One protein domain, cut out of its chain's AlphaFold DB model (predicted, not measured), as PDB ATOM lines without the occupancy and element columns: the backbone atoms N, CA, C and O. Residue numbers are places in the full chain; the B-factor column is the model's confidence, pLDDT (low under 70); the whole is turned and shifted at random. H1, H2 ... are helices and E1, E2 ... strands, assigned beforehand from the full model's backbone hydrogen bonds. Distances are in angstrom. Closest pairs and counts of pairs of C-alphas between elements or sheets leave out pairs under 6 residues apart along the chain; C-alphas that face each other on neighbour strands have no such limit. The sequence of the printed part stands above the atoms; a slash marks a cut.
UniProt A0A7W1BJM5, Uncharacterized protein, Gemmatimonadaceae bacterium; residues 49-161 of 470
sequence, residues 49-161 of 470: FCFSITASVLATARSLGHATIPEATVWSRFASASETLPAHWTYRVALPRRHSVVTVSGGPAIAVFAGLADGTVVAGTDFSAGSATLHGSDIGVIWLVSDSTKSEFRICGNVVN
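Overview. This is residues 49 to 161 of the 470 residues of an uncharacterized protein of Gemmatimonadaceae bacterium (UniProt A0A7W1BJM5). One strongly twisted sheet is folded back on itself into a small, partly closed barrel: the long strands E4 and E7 both double back, so each runs through both walls. E2, E3, E5 and E6 belong to one wall, E1 and E8 to the other, and H1 packs on E2 and E3. The printed part has 113 residues with one named helix and eight named strands, in the order E1 H1 E2 E3 E4 E5 E6 E7 E8; its class is mostly strand. The sheet is branched, its neighbour pairs are antiparallel, and E2, E3 and E4 form a meander, each strand the antiparallel neighbour of the one before. The whole is compact, with a radius of gyration of the C-alphas of 12.9 A, and elongated, spanning 41 by 27 by 26 A.

Along the chain. Find C-alpha 49 at (16.348, 33.506, 21.520), where E1 begins; it runs to residue 53. H1 follows, residues 55 to 64, 14.2 A long, then E2, residues 66 to 69. E3, residues 72 to 78, covers 19.7 A. E4, residues 89 to 106, starts at (0.137, 38.614, 39.658) and bends by 147 degrees at residue 92; its end C-alphas are 15.4 A apart. Next come E5, residues 111 to 115, and E6, residues 121 to 126, 14.4 A long. E7, residues 131 to 146, bends by 154 degrees at residue 143, with its ends 13.0 A apart. E8, residues 153 to 159, covers 18.5 A and ends at (15.539, 38.270, 17.054).

Arrangement. Start at E4, which has three or more neighbours: E3, beside residues 89 to 95, and E8, beside residues 98 to 106, lie on one side of it, and E7 on the other side. Look for N 75 and O 92 at 2.8 A in the hairpin of E3 and E4, N 91 and O 144 at 2.8 A between E4 and E7, and N 103 and O 156 at 2.8 A between E4 and E8. E5 pairs with E7, N 113 and O 143 at 2.9 A, and forms a hairpin with the edge strand E6, N 114 and O 123 at 2.8 A. The edge strand E1 pairs with E8, N 51 and O 155 at 2.9 A. The edge strand E2 forms a hairpin with E3, N 67 and O 74 at 2.8 A. E1 and E2 are only just apart, 8.5 A at their closest. H1 is on the sheet; its closest C-alphas to E2 are Ala 61 and Ala 67, 4.7 A apart. In H1 every O i to N i+4 pair is within hydrogen-bond range.

Size, cuts and confidence. The C-alphas farthest apart, those of Ala 81 and Asn 161, are 42.6 A apart. The printed part has no cut and no long link. Mean pLDDT of the printed part is 86.4; look for values under 70 at residues 80 to 86, 128, and 160 to 161.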
ATOM      1  N   PHE A  49      15.880  33.262  20.171       87.75
ATOM      2  CA  PHE A  49      16.348  33.506  21.520       87.75
ATOM      3  C   PHE A  49      15.317  32.955  22.496       87.75
ATOM      4  O   PHE A  49      14.193  33.454  22.545       87.75
ATOM      5  N   CYS A  50      15.682  31.914  23.242       92.94
ATOM      6  CA  CYS A  50      14.817  31.279  24.231       92.94
ATOM      7  C   CYS A  50      15.429  31.368  25.626       92.94
ATOM      8  O   CYS A  50      16.610  31.080  25.795       92.94
ATOM      9  N   PHE A  51      14.607  31.666  26.627       95.19
ATOM     10  CA  PHE A  51      14.989  31.601  28.036       95.19
ATOM     11  C   PHE A  51      13.790  31.233  28.910       95.19
ATOM     12  O   PHE A  51      12.636  31.340  28.486       95.19
ATOM     13  N   SER A  52      14.067  30.794  30.137       96.00
ATOM     14  CA  SER A  52      13.042  30.412  31.108       96.00
ATOM     15  C   SER A  52      13.050  31.342  32.315       96.00
ATOM     16  O   SER A  52      14.091  31.655  32.882       96.00
ATOM     17  N   ILE A  53      11.856  31.736  32.738       95.94
ATOM     18  CA  ILE A  53      11.567  32.417  33.990       95.94
ATOM     19  C   ILE A  53      11.048  31.351  34.955       95.94
ATOM     20  O   ILE A  53       9.895  30.924  34.870       95.94
ATOM     21  N   THR A  54      11.925  30.890  35.842       95.88
ATOM     22  CA  THR A  54      11.610  29.831  36.813       95.88
ATOM     23  C   THR A  54      10.753  30.359  37.962       95.88
ATOM     24  O   THR A  54      10.687  31.570  38.210       95.88
ATOM     25  N   ALA A  55      10.153  29.452  38.736       93.25
ATOM     26  CA  ALA A  55       9.354  29.816  39.904       93.25
ATOM     27  C   ALA A  55      10.168  30.624  40.930       93.25
ATOM     28  O   ALA A  55       9.631  31.520  41.584       93.25
ATOM     29  N   SER A  56      11.477  30.359  41.034       95.38
ATOM     30  CA  SER A  56      12.396  31.091  41.920       95.38
ATOM     31  C   SER A  56      12.618  32.548  41.488       95.38
ATOM     32  O   SER A  56      12.620  33.449  42.331       95.38
ATOM     33  N   VAL A  57      12.718  32.808  40.178       96.06
ATOM     34  CA  VAL A  57      12.836  34.167  39.626       96.06
ATOM     35  C   VAL A  57      11.547  34.942  39.876       96.06
ATOM     36  O   VAL A  57      11.595  36.078  40.350       96.06
ATOM     37  N   LEU A  58      10.385  34.319  39.646       94.62
ATOM     38  CA  LEU A  58       9.098  34.948  39.955       94.62
ATOM     39  C   LEU A  58       8.934  35.201  41.457       94.62
ATOM     40  O   LEU A  58       8.466  36.268  41.837       94.62
ATOM     41  N   ALA A  59       9.335  34.262  42.319       93.75
ATOM     42  CA  ALA A  59       9.300  34.447  43.771       93.75
ATOM     43  C   ALA A  59      10.167  35.631  44.215       93.75
ATOM     44  O   ALA A  59       9.703  36.474  44.984       93.75
ATOM     45  N   THR A  60      11.374  35.743  43.658       95.25
ATOM     46  CA  THR A  60      12.267  36.884  43.889       95.25
ATOM     47  C   THR A  60      11.594  38.183  43.456       95.25
ATOM     48  O   THR A  60      11.470  39.102  44.266       95.25
ATOM     49  N   ALA A  61      11.038  38.230  42.239       94.12
ATOM     50  CA  ALA A  61      10.334  39.405  41.735       94.12
ATOM     51  C   ALA A  61       9.117  39.794  42.586       94.12
ATOM     52  O   ALA A  61       8.846  40.983  42.728       94.12
ATOM     53  N   ARG A  62       8.394  38.829  43.175       93.12
ATOM     54  CA  ARG A  62       7.290  39.088  44.120       93.12
ATOM     55  C   ARG A  62       7.767  39.684  45.436       93.12
ATOM     56  O   ARG A  62       7.122  40.583  45.958       93.12
ATOM     57  N   SER A  63       8.890  39.195  45.956       91.50
ATOM     58  CA  SER A  63       9.440  39.665  47.232       91.50
ATOM     59  C   SER A  63      10.138  41.027  47.136       91.50
ATOM     60  O   SER A  63      10.000  41.843  48.040       91.50
ATOM     61  N   LEU A  64      10.852  41.292  46.036       91.25
ATOM     62  CA  LEU A  64      11.700  42.480  45.860       91.25
ATOM     63  C   LEU A  64      11.131  43.497  44.855       91.25
ATOM     64  O   LEU A  64      11.778  44.493  44.531       91.25
ATOM     65  N   GLY A  65       9.961  43.222  44.277       88.00
ATOM     66  CA  GLY A  65       9.368  43.997  43.182       88.00
ATOM     67  C   GLY A  65      10.014  43.758  41.809       88.00
ATOM     68  O   GLY A  65       9.407  44.085  40.786       88.00
ATOM     69  N   HIS A  66      11.213  43.162  41.755       94.31
ATOM     70  CA  HIS A  66      11.877  42.765  40.515       94.31
ATOM     71  C   HIS A  66      12.910  41.642  40.708       94.31
ATOM     72  O   HIS A  66      13.339  41.357  41.824       94.31
ATOM     73  N   ALA A  67      13.304  41.009  39.605       95.81
ATOM     74  CA  ALA A  67      14.412  40.071  39.497       95.81
ATOM     75  C   ALA A  67      15.098  40.258  38.138       95.81
ATOM     76  O   ALA A  67      14.429  40.467  37.123       95.81
ATOM     77  N   THR A  68      16.423  40.165  38.104       94.50
ATOM     78  CA  THR A  68      17.208  40.256  36.867       94.50
ATOM     79  C   THR A  68      17.869  38.916  36.590       94.50
ATOM     80  O   THR A  68      18.500  38.335  37.469       94.50
ATOM     81  N   ILE A  69      17.716  38.444  35.359       94.75
ATOM     82  CA  ILE A  69      18.423  37.298  34.791       94.75
ATOM     83  C   ILE A  69      19.225  37.787  33.572       94.75
ATOM     84  O   ILE A  69      18.931  38.876  33.066       94.75
ATOM     85  N   PRO A  70      20.231  37.041  33.082       91.44
ATOM     86  CA  PRO A  70      21.034  37.479  31.935       91.44
ATOM     87  C   PRO A  70      20.187  37.854  30.711       91.44
ATOM     88  O   PRO A  70      20.525  38.767  29.958       91.44
ATOM     89  N   GLU A  71      19.055  37.175  30.537       93.38
ATOM     90  CA  GLU A  71      18.188  37.289  29.374       93.38
ATOM     91  C   GLU A  71      17.010  38.252  29.544       93.38
ATOM     92  O   GLU A  71      16.311  38.485  28.562       93.38
ATOM     93  N   ALA A  72      16.745  38.790  30.743       94.56
ATOM     94  CA  ALA A  72      15.601  39.671  30.995       94.56
ATOM     95  C   ALA A  72      15.623  40.342  32.377       94.56
ATOM     96  O   ALA A  72      16.191  39.836  33.344       94.56
ATOM     97  N   THR A  73      14.856  41.425  32.506       95.56
ATOM     98  CA  THR A  73      14.439  41.946  33.818       95.56
ATOM     99  C   THR A  73      12.946  41.724  34.003       95.56
ATOM    100  O   THR A  73      12.147  42.099  33.144       95.56
ATOM    101  N   VAL A  74      12.573  41.119  35.127       96.06
ATOM    102  CA  VAL A  74      11.199  40.768  35.485       96.06
ATOM    103  C   VAL A  74      10.760  41.638  36.652       96.06
ATOM    104  O   VAL A  74      11.337  41.553  37.727       96.06
ATOM    105  N   TRP A  75       9.723  42.447  36.476       95.44
ATOM    106  CA  TRP A  75       9.035  43.141  37.566       95.44
ATOM    107  C   TRP A  75       7.755  42.403  37.906       95.44
ATOM    108  O   TRP A  75       7.141  41.815  37.017       95.44
ATOM    109  N   SER A  76       7.323  42.473  39.161       92.06
ATOM    110  CA  SER A  76       6.020  41.948  39.561       92.06
ATOM    111  C   SER A  76       5.164  43.029  40.213       92.06
ATOM    112  O   SER A  76       5.664  43.941  40.871       92.06
ATOM    113  N   ARG A  77       3.852  42.917  40.019       88.25
ATOM    114  CA  ARG A  77       2.839  43.697  40.724       88.25
ATOM    115  C   ARG A  77       1.678  42.777  41.066       88.25
ATOM    116  O   ARG A  77       1.220  42.020  40.212       88.25
ATOM    117  N   PHE A  78       1.205  42.854  42.304       79.62
ATOM    118  CA  PHE A  78      -0.029  42.196  42.715       79.62
ATOM    119  C   PHE A  78      -1.212  43.121  42.426       79.62
ATOM    120  O   PHE A  78      -1.167  44.299  42.791       79.62
ATOM    121  N   ALA A  79      -2.244  42.602  41.762       72.38
ATOM    122  CA  ALA A  79      -3.497  43.324  41.592       72.38
ATOM    123  C   ALA A  79      -4.195  43.425  42.955       72.38
ATOM    124  O   ALA A  79      -4.478  42.407  43.596       72.38
ATOM    125  N   SER A  80      -4.431  44.647  43.439       60.31
ATOM    126  CA  SER A  80      -5.146  44.849  44.701       60.31
ATOM    127  C   SER A  80      -6.602  44.394  44.573       60.31
ATOM    128  O   SER A  80      -7.162  44.350  43.481       60.31
ATOM    129  N   ALA A  81      -7.258  44.113  45.702       52.16
ATOM    130  CA  ALA A  81      -8.661  43.679  45.733       52.16
ATOM    131  C   ALA A  81      -9.660  44.687  45.113       52.16
ATOM    132  O   ALA A  81     -10.815  44.346  44.889       52.16
ATOM    133  N   SER A  82      -9.224  45.923  44.853       48.47
ATOM    134  CA  SER A  82      -9.997  46.982  44.196       48.47
ATOM    135  C   SER A  82      -9.893  46.980  42.665       48.47
ATOM    136  O   SER A  82     -10.565  47.780  42.020       48.47
ATOM    137  N   GLU A  83      -9.015  46.164  42.078       57.78
ATOM    138  CA  GLU A  83      -8.873  46.027  40.626       57.78
ATOM    139  C   GLU A  83      -9.844  44.962  40.085       57.78
ATOM    140  O   GLU A  83     -10.256  44.046  40.792       57.78
ATOM    141  N   THR A  84     -10.223  45.077  38.809       52.34
ATOM    142  CA  THR A  84     -11.249  44.253  38.135       52.34
ATOM    143  C   THR A  84     -10.933  42.753  38.088       52.34
ATOM    144  O   THR A  84     -11.820  41.955  37.796       52.34
ATOM    145  N   LEU A  85      -9.685  42.375  38.369       56.50
ATOM    146  CA  LEU A  85      -9.200  41.003  38.473       56.50
ATOM    147  C   LEU A  85      -8.463  40.822  39.817       56.50
ATOM    148  O   LEU A  85      -7.233  40.912  39.863       56.50
ATOM    149  N   PRO A  86      -9.192  40.636  40.930       61.06
ATOM    150  CA  PRO A  86      -8.574  40.477  42.238       61.06
ATOM    151  C   PRO A  86      -7.785  39.160  42.319       61.06
ATOM    152  O   PRO A  86      -8.188  38.144  41.760       61.06
ATOM    153  N   ALA A  87      -6.680  39.179  43.070       77.75
ATOM    154  CA  ALA A  87      -5.837  38.014  43.368       77.75
ATOM    155  C   ALA A  87      -5.001  37.448  42.200       77.75
ATOM    156  O   ALA A  87      -4.757  36.242  42.129       77.75
ATOM    157  N   HIS A  88      -4.494  38.307  41.311       86.31
ATOM    158  CA  HIS A  88      -3.547  37.903  40.265       86.31
ATOM    159  C   HIS A  88      -2.224  38.664  40.351       86.31
ATOM    160  O   HIS A  88      -2.144  39.806  40.810       86.31
ATOM    161  N   TRP A  89      -1.171  38.018  39.865       88.56
ATOM    162  CA  TRP A  89       0.137  38.614  39.658       88.56
ATOM    163  C   TRP A  89       0.288  39.040  38.206       88.56
ATOM    164  O   TRP A  89       0.081  38.246  37.289       88.56
ATOM    165  N   THR A  90       0.706  40.286  38.004       91.69
ATOM    166  CA  THR A  90       1.169  40.775  36.707       91.69
ATOM    167  C   THR A  90       2.685  40.853  36.725       91.69
ATOM    168  O   THR A  90       3.265  41.558  37.553       91.69
ATOM    169  N   TYR A  91       3.333  40.162  35.793       93.94
ATOM    170  CA  TYR A  91       4.772  40.239  35.585       93.94
ATOM    171  C   TYR A  91       5.069  41.027  34.321       93.94
ATOM    172  O   TYR A  91       4.558  40.690  33.259       93.94
ATOM    173  N   ARG A  92       5.909  42.056  34.416       95.44
ATOM    174  CA  ARG A  92       6.461  42.761  33.255       95.44
ATOM    175  C   ARG A  92       7.851  42.205  32.992       95.44
ATOM    176  O   ARG A  92       8.683  42.238  33.885       95.44
ATOM    177  N   VAL A  93       8.123  41.747  31.783       96.12
ATOM    178  CA  VAL A  93       9.405  41.174  31.371       96.12
ATOM    179  C   VAL A  93       9.998  42.069  30.292       96.12
ATOM    180  O   VAL A  93       9.455  42.136  29.193       96.12
ATOM    181  N   ALA A  94      11.081  42.785  30.590       95.56
ATOM    182  CA  ALA A  94      11.825  43.529  29.574       95.56
ATOM    183  C   ALA A  94      12.828  42.605  28.888       95.56
ATOM    184  O   ALA A  94      13.634  41.956  29.553       95.56
ATOM    185  N   LEU A  95      12.776  42.591  27.559       93.38
ATOM    186  CA  LEU A  95      13.646  41.794  26.709       93.38
ATOM    187  C   LEU A  95      14.879  42.627  26.310       93.38
ATOM    188  O   LEU A  95      14.732  43.795  25.934       93.38
ATOM    189  N   PRO A  96      16.095  42.053  26.357       88.19
ATOM    190  CA  PRO A  96      17.337  42.735  25.997       88.19
ATOM    191  C   PRO A  96      17.453  42.932  24.485       88.19
ATOM    192  O   PRO A  96      18.161  43.821  24.018       88.19
ATOM    193  N   ARG A  97      16.752  42.096  23.714       88.44
ATOM    194  CA  ARG A  97      16.681  42.148  22.258       88.44
ATOM    195  C   ARG A  97      15.255  42.441  21.816       88.44
ATOM    196  O   ARG A  97      14.295  42.287  22.569       88.44
ATOM    197  N   ARG A  98      15.138  42.909  20.579       89.12
ATOM    198  CA  ARG A  98      13.863  43.228  19.944       89.12
ATOM    199  C   ARG A  98      13.389  42.052  19.119       89.12
ATOM    200  O   ARG A  98      14.170  41.459  18.370       89.12
ATOM    201  N   HIS A  99      12.109  41.735  19.257       88.31
ATOM    202  CA  HIS A  99      11.514  40.561  18.640       88.31
ATOM    203  C   HIS A  99      10.349  40.929  17.723       88.31
ATOM    204  O   HIS A  99       9.656  41.917  17.945       88.31
ATOM    205  N   SER A 100      10.139  40.131  16.675       82.31
ATOM    206  CA  SER A 100       8.980  40.267  15.775       82.31
ATOM    207  C   SER A 100       7.851  39.288  16.113       82.31
ATOM    208  O   SER A 100       6.678  39.508  15.802       82.31
ATOM    209  N   VAL A 101       8.226  38.177  16.738       86.88
ATOM    210  CA  VAL A 101       7.337  37.123  17.214       86.88
ATOM    211  C   VAL A 101       7.892  36.651  18.543       86.88
ATOM    212  O   VAL A 101       9.096  36.399  18.635       86.88
ATOM    213  N   VAL A 102       7.025  36.538  19.543       92.38
ATOM    214  CA  VAL A 102       7.353  35.963  20.846       92.38
ATOM    215  C   VAL A 102       6.332  34.887  21.172       92.38
ATOM    216  O   VAL A 102       5.134  35.151  21.206       92.38
ATOM    217  N   THR A 103       6.813  33.681  21.436       93.56
ATOM    218  CA  THR A 103       6.029  32.584  21.985       93.56
ATOM    219  C   THR A 103       6.346  32.465  23.465       93.56
ATOM    220  O   THR A 103       7.497  32.280  23.858       93.56
ATOM    221  N   VAL A 104       5.311  32.572  24.287       94.44
ATOM    222  CA  VAL A 104       5.365  32.282  25.717       94.44
ATOM    223  C   VAL A 104       4.734  30.916  25.925       94.44
ATOM    224  O   VAL A 104       3.670  30.649  25.383       94.44
ATOM    225  N   SER A 105       5.375  30.045  26.689       94.31
ATOM    226  CA  SER A 105       4.875  28.709  27.031       94.31
ATOM    227  C   SER A 105       5.132  28.408  28.502       94.31
ATOM    228  O   SER A 105       6.023  29.016  29.087       94.31
ATOM    229  N   GLY A 106       4.367  27.509  29.118       88.25
ATOM    230  CA  GLY A 106       4.593  27.082  30.500       88.25
ATOM    231  C   GLY A 106       3.337  27.075  31.370       88.25
ATOM    232  O   GLY A 106       2.263  26.688  30.914       88.25
ATOM    233  N   GLY A 107       3.517  27.441  32.641       80.25
ATOM    234  CA  GLY A 107       2.526  27.359  33.713       80.25
ATOM    235  C   GLY A 107       1.260  28.192  33.475       80.25
ATOM    236  O   GLY A 107       1.209  28.997  32.544       80.25
ATOM    237  N   PRO A 108       0.225  28.008  34.315       79.75
ATOM    238  CA  PRO A 108      -1.070  28.645  34.116       79.75
ATOM    239  C   PRO A 108      -0.933  30.171  34.144       79.75
ATOM    240  O   PRO A 108      -0.469  30.774  35.116       79.75
ATOM    241  N   ALA A 109      -1.341  30.795  33.048       83.56
ATOM    242  CA  ALA A 109      -1.558  32.225  32.944       83.56
ATOM    243  C   ALA A 109      -2.978  32.456  32.431       83.56
ATOM    244  O   ALA A 109      -3.593  31.580  31.832       83.56
ATOM    245  N   ILE A 110      -3.487  33.650  32.688       85.88
ATOM    246  CA  ILE A 110      -4.800  34.101  32.236       85.88
ATOM    247  C   ILE A 110      -4.642  34.792  30.887       85.88
ATOM    248  O   ILE A 110      -5.375  34.508  29.943       85.88
ATOM    249  N   ALA A 111      -3.647  35.671  30.777       88.88
ATOM    250  CA  ALA A 111      -3.407  36.461  29.581       88.88
ATOM    251  C   ALA A 111      -1.926  36.808  29.425       88.88
ATOM    252  O   ALA A 111      -1.174  36.907  30.403       88.88
ATOM    253  N   VAL A 112      -1.525  37.032  28.176       92.69
ATOM    254  CA  VAL A 112      -0.179  37.475  27.808       92.69
ATOM    255  C   VAL A 112      -0.296  38.631  26.824       92.69
ATOM    256  O   VAL A 112      -1.068  38.577  25.867       92.69
ATOM    257  N   PHE A 113       0.499  39.675  27.048       93.94
ATOM    258  CA  PHE A 113       0.568  40.862  26.202       93.94
ATOM    259  C   PHE A 113       2.004  41.105  25.744       93.94
ATOM    260  O   PHE A 113       2.943  40.887  26.502       93.94
ATOM    261  N   ALA A 114       2.181  41.608  24.526       92.31
ATOM    262  CA  ALA A 114       3.456  42.096  24.018       92.31
ATOM    263  C   ALA A 114       3.386  43.603  23.820       92.31
ATOM    264  O   ALA A 114       2.353  44.141  23.415       92.31
ATOM    265  N   GLY A 115       4.502  44.281  24.057       88.31
ATOM    266  CA  GLY A 115       4.638  45.710  23.847       88.31
ATOM    267  C   GLY A 115       6.020  46.129  23.396       88.31
ATOM    268  O   GLY A 115       6.991  45.369  23.446       88.31
ATOM    269  N   LEU A 116       6.085  47.379  22.961       87.56
ATOM    270  CA  LEU A 116       7.328  48.070  22.663       87.56
ATOM    271  C   LEU A 116       8.113  48.332  23.955       87.56
ATOM    272  O   LEU A 116       7.599  48.217  25.070       87.56
ATOM    273  N   ALA A 117       9.365  48.749  23.794       85.31
ATOM    274  CA  ALA A 117      10.254  49.122  24.895       85.31
ATOM    275  C   ALA A 117       9.658  50.154  25.864       85.31
ATOM    276  O   ALA A 117       9.909  50.102  27.069       85.31
ATOM    277  N   ASP A 118       8.877  51.088  25.318       80.12
ATOM    278  CA  ASP A 118       8.240  52.187  26.043       80.12
ATOM    279  C   ASP A 118       6.990  51.760  26.834       80.12
ATOM    280  O   ASP A 118       6.393  52.575  27.530       80.12
ATOM    281  N   GLY A 119       6.606  50.480  26.765       78.19
ATOM    282  CA  GLY A 119       5.425  49.950  27.442       78.19
ATOM    283  C   GLY A 119       4.138  50.013  26.614       78.19
ATOM    284  O   GLY A 119       3.089  49.592  27.094       78.19
ATOM    285  N   THR A 120       4.189  50.480  25.367       79.06
ATOM    286  CA  THR A 120       3.037  50.463  24.464       79.06
ATOM    287  C   THR A 120       2.668  49.030  24.090       79.06
ATOM    288  O   THR A 120       3.427  48.368  23.386       79.06
ATOM    289  N   VAL A 121       1.487  48.560  24.493       83.50
ATOM    290  CA  VAL A 121       0.963  47.241  24.099       83.50
ATOM    291  C   VAL A 121       0.680  47.208  22.590       83.50
ATOM    292  O   VAL A 121       0.034  48.107  22.050       83.50
ATOM    293  N   VAL A 122       1.165  46.166  21.912       78.88
ATOM    294  CA  VAL A 122       1.004  45.933  20.463       78.88
ATOM    295  C   VAL A 122       0.273  44.632  20.134       78.88
ATOM    296  O   VAL A 122      -0.264  44.504  19.036       78.88
ATOM    297  N   ALA A 123       0.221  43.680  21.068       82.94
ATOM    298  CA  ALA A 123      -0.544  42.445  20.933       82.94
ATOM    299  C   ALA A 123      -0.954  41.908  22.308       82.94
ATOM    300  O   ALA A 123      -0.290  42.180  23.307       82.94
ATOM    301  N   GLY A 124      -2.025  41.120  22.355       88.19
ATOM    302  CA  GLY A 124      -2.467  40.421  23.556       88.19
ATOM    303  C   GLY A 124      -3.395  39.267  23.210       88.19
ATOM    304  O   GLY A 124      -4.065  39.305  22.176       88.19
ATOM    305  N   THR A 125      -3.399  38.234  24.043       85.75
ATOM    306  CA  THR A 125      -4.270  37.066  23.891       85.75
ATOM    307  C   THR A 125      -4.475  36.374  25.236       85.75
ATOM    308  O   THR A 125      -3.638  36.502  26.139       85.75
ATOM    309  N   ASP A 126      -5.580  35.645  25.358       85.31
ATOM    310  CA  ASP A 126      -5.832  34.765  26.493       85.31
ATOM    311  C   ASP A 126      -4.880  33.562  26.432       85.31
ATOM    312  O   ASP A 126      -4.524  33.075  25.355       85.31
ATOM    313  N   PHE A 127      -4.447  33.069  27.588       82.75
ATOM    314  CA  PHE A 127      -3.455  32.000  27.685       82.75
ATOM    315  C   PHE A 127      -4.131  30.650  27.962       82.75
ATOM    316  O   PHE A 127      -4.013  30.073  29.036       82.75
ATOM    317  N   SER A 128      -4.890  30.141  26.991       66.25
ATOM    318  CA  SER A 128      -5.777  28.983  27.197       66.25
ATOM    319  C   SER A 128      -5.181  27.613  26.828       66.25
ATOM    320  O   SER A 128      -5.841  26.599  27.030       66.25
ATOM    321  N   ALA A 129      -3.940  27.541  26.328       73.25
ATOM    322  CA  ALA A 129      -3.365  26.304  25.772       73.25
ATOM    323  C   ALA A 129      -1.933  25.983  26.248       73.25
ATOM    324  O   ALA A 129      -1.170  25.333  25.533       73.25
ATOM    325  N   GLY A 130      -1.508  26.502  27.406       83.19
ATOM    326  CA  GLY A 130      -0.131  26.332  27.907       83.19
ATOM    327  C   GLY A 130       0.943  27.019  27.048       83.19
ATOM    328  O   GLY A 130       2.133  26.964  27.362       83.19
ATOM    329  N   SER A 131       0.535  27.684  25.965       90.12
ATOM    330  CA  SER A 131       1.359  28.570  25.162       90.12
ATOM    331  C   SER A 131       0.516  29.650  24.486       90.12
ATOM    332  O   SER A 131      -0.669  29.459  24.216       90.12
ATOM    333  N   ALA A 132       1.145  30.784  24.207       90.31
ATOM    334  CA  ALA A 132       0.593  31.894  23.451       90.31
ATOM    335  C   ALA A 132       1.675  32.462  22.536       90.31
ATOM    336  O   ALA A 132       2.802  32.704  22.971       90.31
ATOM    337  N   THR A 133       1.330  32.702  21.272       90.00
ATOM    338  CA  THR A 133       2.224  33.363  20.316       90.00
ATOM    339  C   THR A 133       1.709  34.760  20.014       90.00
ATOM    340  O   THR A 133       0.560  34.953  19.619       90.00
ATOM    341  N   LEU A 134       2.579  35.742  20.211       88.62
ATOM    342  CA  LEU A 134       2.312  37.156  20.023       88.62
ATOM    343  C   LEU A 134       3.130  37.667  18.840       88.62
ATOM    344  O   LEU A 134       4.337  37.438  18.754       88.62
ATOM    345  N   HIS A 135       2.468  38.390  17.942       82.12
ATOM    346  CA  HIS A 135       3.090  39.006  16.775       82.12
ATOM    347  C   HIS A 135       3.077  40.524  16.925       82.12
ATOM    348  O   HIS A 135       2.038  41.109  17.227       82.12
ATOM    349  N   GLY A 136       4.208  41.170  16.666       76.44
ATOM    350  CA  GLY A 136       4.332  42.622  16.751       76.44
ATOM    351  C   GLY A 136       5.706  43.076  16.283       76.44
ATOM    352  O   GLY A 136       6.674  42.342  16.417       76.44
ATOM    353  N   SER A 137       5.815  44.271  15.709       74.94
ATOM    354  CA  SER A 137       7.124  44.852  15.392       74.94
ATOM    355  C   SER A 137       7.794  45.368  16.663       74.94
ATOM    356  O   SER A 137       7.133  46.046  17.446       74.94
ATOM    357  N   ASP A 138       9.096  45.122  16.811       82.12
ATOM    358  CA  ASP A 138       9.931  45.700  17.873       82.12
ATOM    359  C   ASP A 138       9.459  45.371  19.308       82.12
ATOM    360  O   ASP A 138       9.503  46.203  20.216       82.12
ATOM    361  N   ILE A 139       8.989  44.139  19.534       91.12
ATOM    362  CA  ILE A 139       8.588  43.672  20.866       91.12
ATOM    363  C   ILE A 139       9.803  43.733  21.792       91.12
ATOM    364  O   ILE A 139      10.813  43.064  21.566       91.12
ATOM    365  N   GLY A 140       9.681  44.540  22.841       92.62
ATOM    366  CA  GLY A 140      10.696  44.746  23.868       92.62
ATOM    367  C   GLY A 140      10.209  44.445  25.280       92.62
ATOM    368  O   GLY A 140      11.018  44.409  26.203       92.62
ATOM    369  N   VAL A 141       8.901  44.255  25.462       95.44
ATOM    370  CA  VAL A 141       8.281  43.970  26.755       95.44
ATOM    371  C   VAL A 141       7.199  42.909  26.582       95.44
ATOM    372  O   VAL A 141       6.430  42.960  25.624       95.44
ATOM    373  N   ILE A 142       7.119  41.974  27.527       96.00
ATOM    374  CA  ILE A 142       6.016  41.018  27.667       96.00
ATOM    375  C   ILE A 142       5.350  41.237  29.025       96.00
ATOM    376  O   ILE A 142       6.047  41.369  30.027       96.00
ATOM    377  N   TRP A 143       4.020  41.256  29.079       95.44
ATOM    378  CA  TRP A 143       3.279  41.161  30.337       95.44
ATOM    379  C   TRP A 143       2.620  39.797  30.457       95.44
ATOM    380  O   TRP A 143       1.978  39.337  29.515       95.44
ATOM    381  N   LEU A 144       2.771  39.177  31.623       93.62
ATOM    382  CA  LEU A 144       2.180  37.892  31.980       93.62
ATOM    383  C   LEU A 144       1.217  38.113  33.139       93.62
ATOM    384  O   LEU A 144       1.628  38.651  34.166       93.62
ATOM    385  N   VAL A 145      -0.034  37.689  32.996       92.06
ATOM    386  CA  VAL A 145      -1.023  37.721  34.080       92.06
ATOM    387  C   VAL A 145      -1.257  36.292  34.541       92.06
ATOM    388  O   VAL A 145      -1.673  35.460  33.743       92.06
ATOM    389  N   SER A 146      -0.973  35.989  35.805       90.06
ATOM    390  CA  SER A 146      -1.103  34.641  36.368       90.06
ATOM    391  C   SER A 146      -1.749  34.691  37.748       90.06
ATOM    392  O   SER A 146      -1.428  35.548  38.568       90.06
ATOM    393  N   ASP A 147      -2.648  33.752  38.008       86.56
ATOM    394  CA  ASP A 147      -3.261  33.496  39.314       86.56
ATOM    395  C   ASP A 147      -2.410  32.568  40.199       86.56
ATOM    396  O   ASP A 147      -2.670  32.422  41.393       86.56
ATOM    397  N   SER A 148      -1.355  31.971  39.642       85.50
ATOM    398  CA  SER A 148      -0.505  31.009  40.333       85.50
ATOM    399  C   SER A 148       0.850  31.600  40.718       85.50
ATOM    400  O   SER A 148       1.551  32.260  39.949       85.50
ATOM    401  N   THR A 149       1.266  31.307  41.949       82.56
ATOM    402  CA  THR A 149       2.597  31.657  42.469       82.56
ATOM    403  C   THR A 149       3.671  30.637  42.087       82.56
ATOM    404  O   THR A 149       4.862  30.918  42.252       82.56
ATOM    405  N   LYS A 150       3.265  29.475  41.562       82.88
ATOM    406  CA  LYS A 150       4.143  28.365  41.157       82.88
ATOM    407  C   LYS A 150       4.389  28.312  39.646       82.88
ATOM    408  O   LYS A 150       4.966  27.344  39.166       82.88
ATOM    409  N   SER A 151       3.917  29.306  38.900       86.06
ATOM    410  CA  SER A 151       4.080  29.348  37.449       86.06
ATOM    411  C   SER A 151       5.548  29.439  37.046       86.06
ATOM    412  O   SER A 151       6.357  30.071  37.722       86.06
ATOM    413  N   GLU A 152       5.867  28.841  35.908       92.62
ATOM    414  CA  GLU A 152       7.145  28.991  35.222       92.62
ATOM    415  C   GLU A 152       6.855  29.263  33.756       92.62
ATOM    416  O   GLU A 152       5.919  28.690  33.202       92.62
ATOM    417  N   PHE A 153       7.636  30.128  33.122       94.75
ATOM    418  CA  PHE A 153       7.381  30.523  31.742       94.75
ATOM    419  C   PHE A 153       8.646  30.411  30.915       94.75
ATOM    420  O   PHE A 153       9.690  30.922  31.300       94.75
ATOM    421  N   ARG A 154       8.552  29.800  29.744       95.94
ATOM    422  CA  ARG A 154       9.573  29.840  28.708       95.94
ATOM    423  C   ARG A 154       9.164  30.853  27.654       95.94
ATOM    424  O   ARG A 154       8.087  30.746  27.069       95.94
ATOM    425  N   ILE A 155      10.037  31.818  27.407       94.94
ATOM    426  CA  ILE A 155       9.864  32.853  26.393       94.94
ATOM    427  C   ILE A 155      10.853  32.567  25.273       94.94
ATOM    428  O   ILE A 155      12.056  32.516  25.502       94.94
ATOM    429  N   CYS A 156      10.337  32.384  24.065       93.69
ATOM    430  CA  CYS A 156      11.118  32.224  22.850       93.69
ATOM    431  C   CYS A 156      10.743  33.328  21.867       93.69
ATOM    432  O   CYS A 156       9.565  33.513  21.578       93.69
ATOM    433  N   GLY A 157      11.717  34.050  21.327       90.25
ATOM    434  CA  GLY A 157      11.465  35.114  20.366       90.25
ATOM    435  C   GLY A 157      12.428  35.085  19.193       90.25
ATOM    436  O   GLY A 157      13.621  34.849  19.359       90.25
ATOM    437  N   ASN A 158      11.919  35.398  18.004       85.69
ATOM    438  CA  ASN A 158      12.770  35.620  16.837       85.69
ATOM    439  C   ASN A 158      13.461  36.971  16.996       85.69
ATOM    440  O   ASN A 158      12.772  37.981  17.158       85.69
ATOM    441  N   VAL A 159      14.791  37.008  16.976       74.62
ATOM    442  CA  VAL A 159      15.539  38.270  17.054       74.62
ATOM    443  C   VAL A 159      15.392  39.010  15.726       74.62
ATOM    444  O   VAL A 159      15.675  38.470  14.656       74.62
ATOM    445  N   VAL A 160      14.922  40.260  15.772       66.19
ATOM    446  CA  VAL A 160      14.859  41.098  14.569       66.19
ATOM    447  C   VAL A 160      16.264  41.581  14.255       66.19
ATOM    448  O   VAL A 160      16.773  42.493  14.900       66.19
ATOM    449  N   ASN A 161      16.890  40.993  13.242       65.50
ATOM    450  CA  ASN A 161      18.158  41.496  12.742       65.50
ATOM    451  C   ASN A 161      17.935  42.413  11.532       65.50
ATOM    452  O   ASN A 161      18.022  41.986  10.379       65.50
TER     453      ASN A 161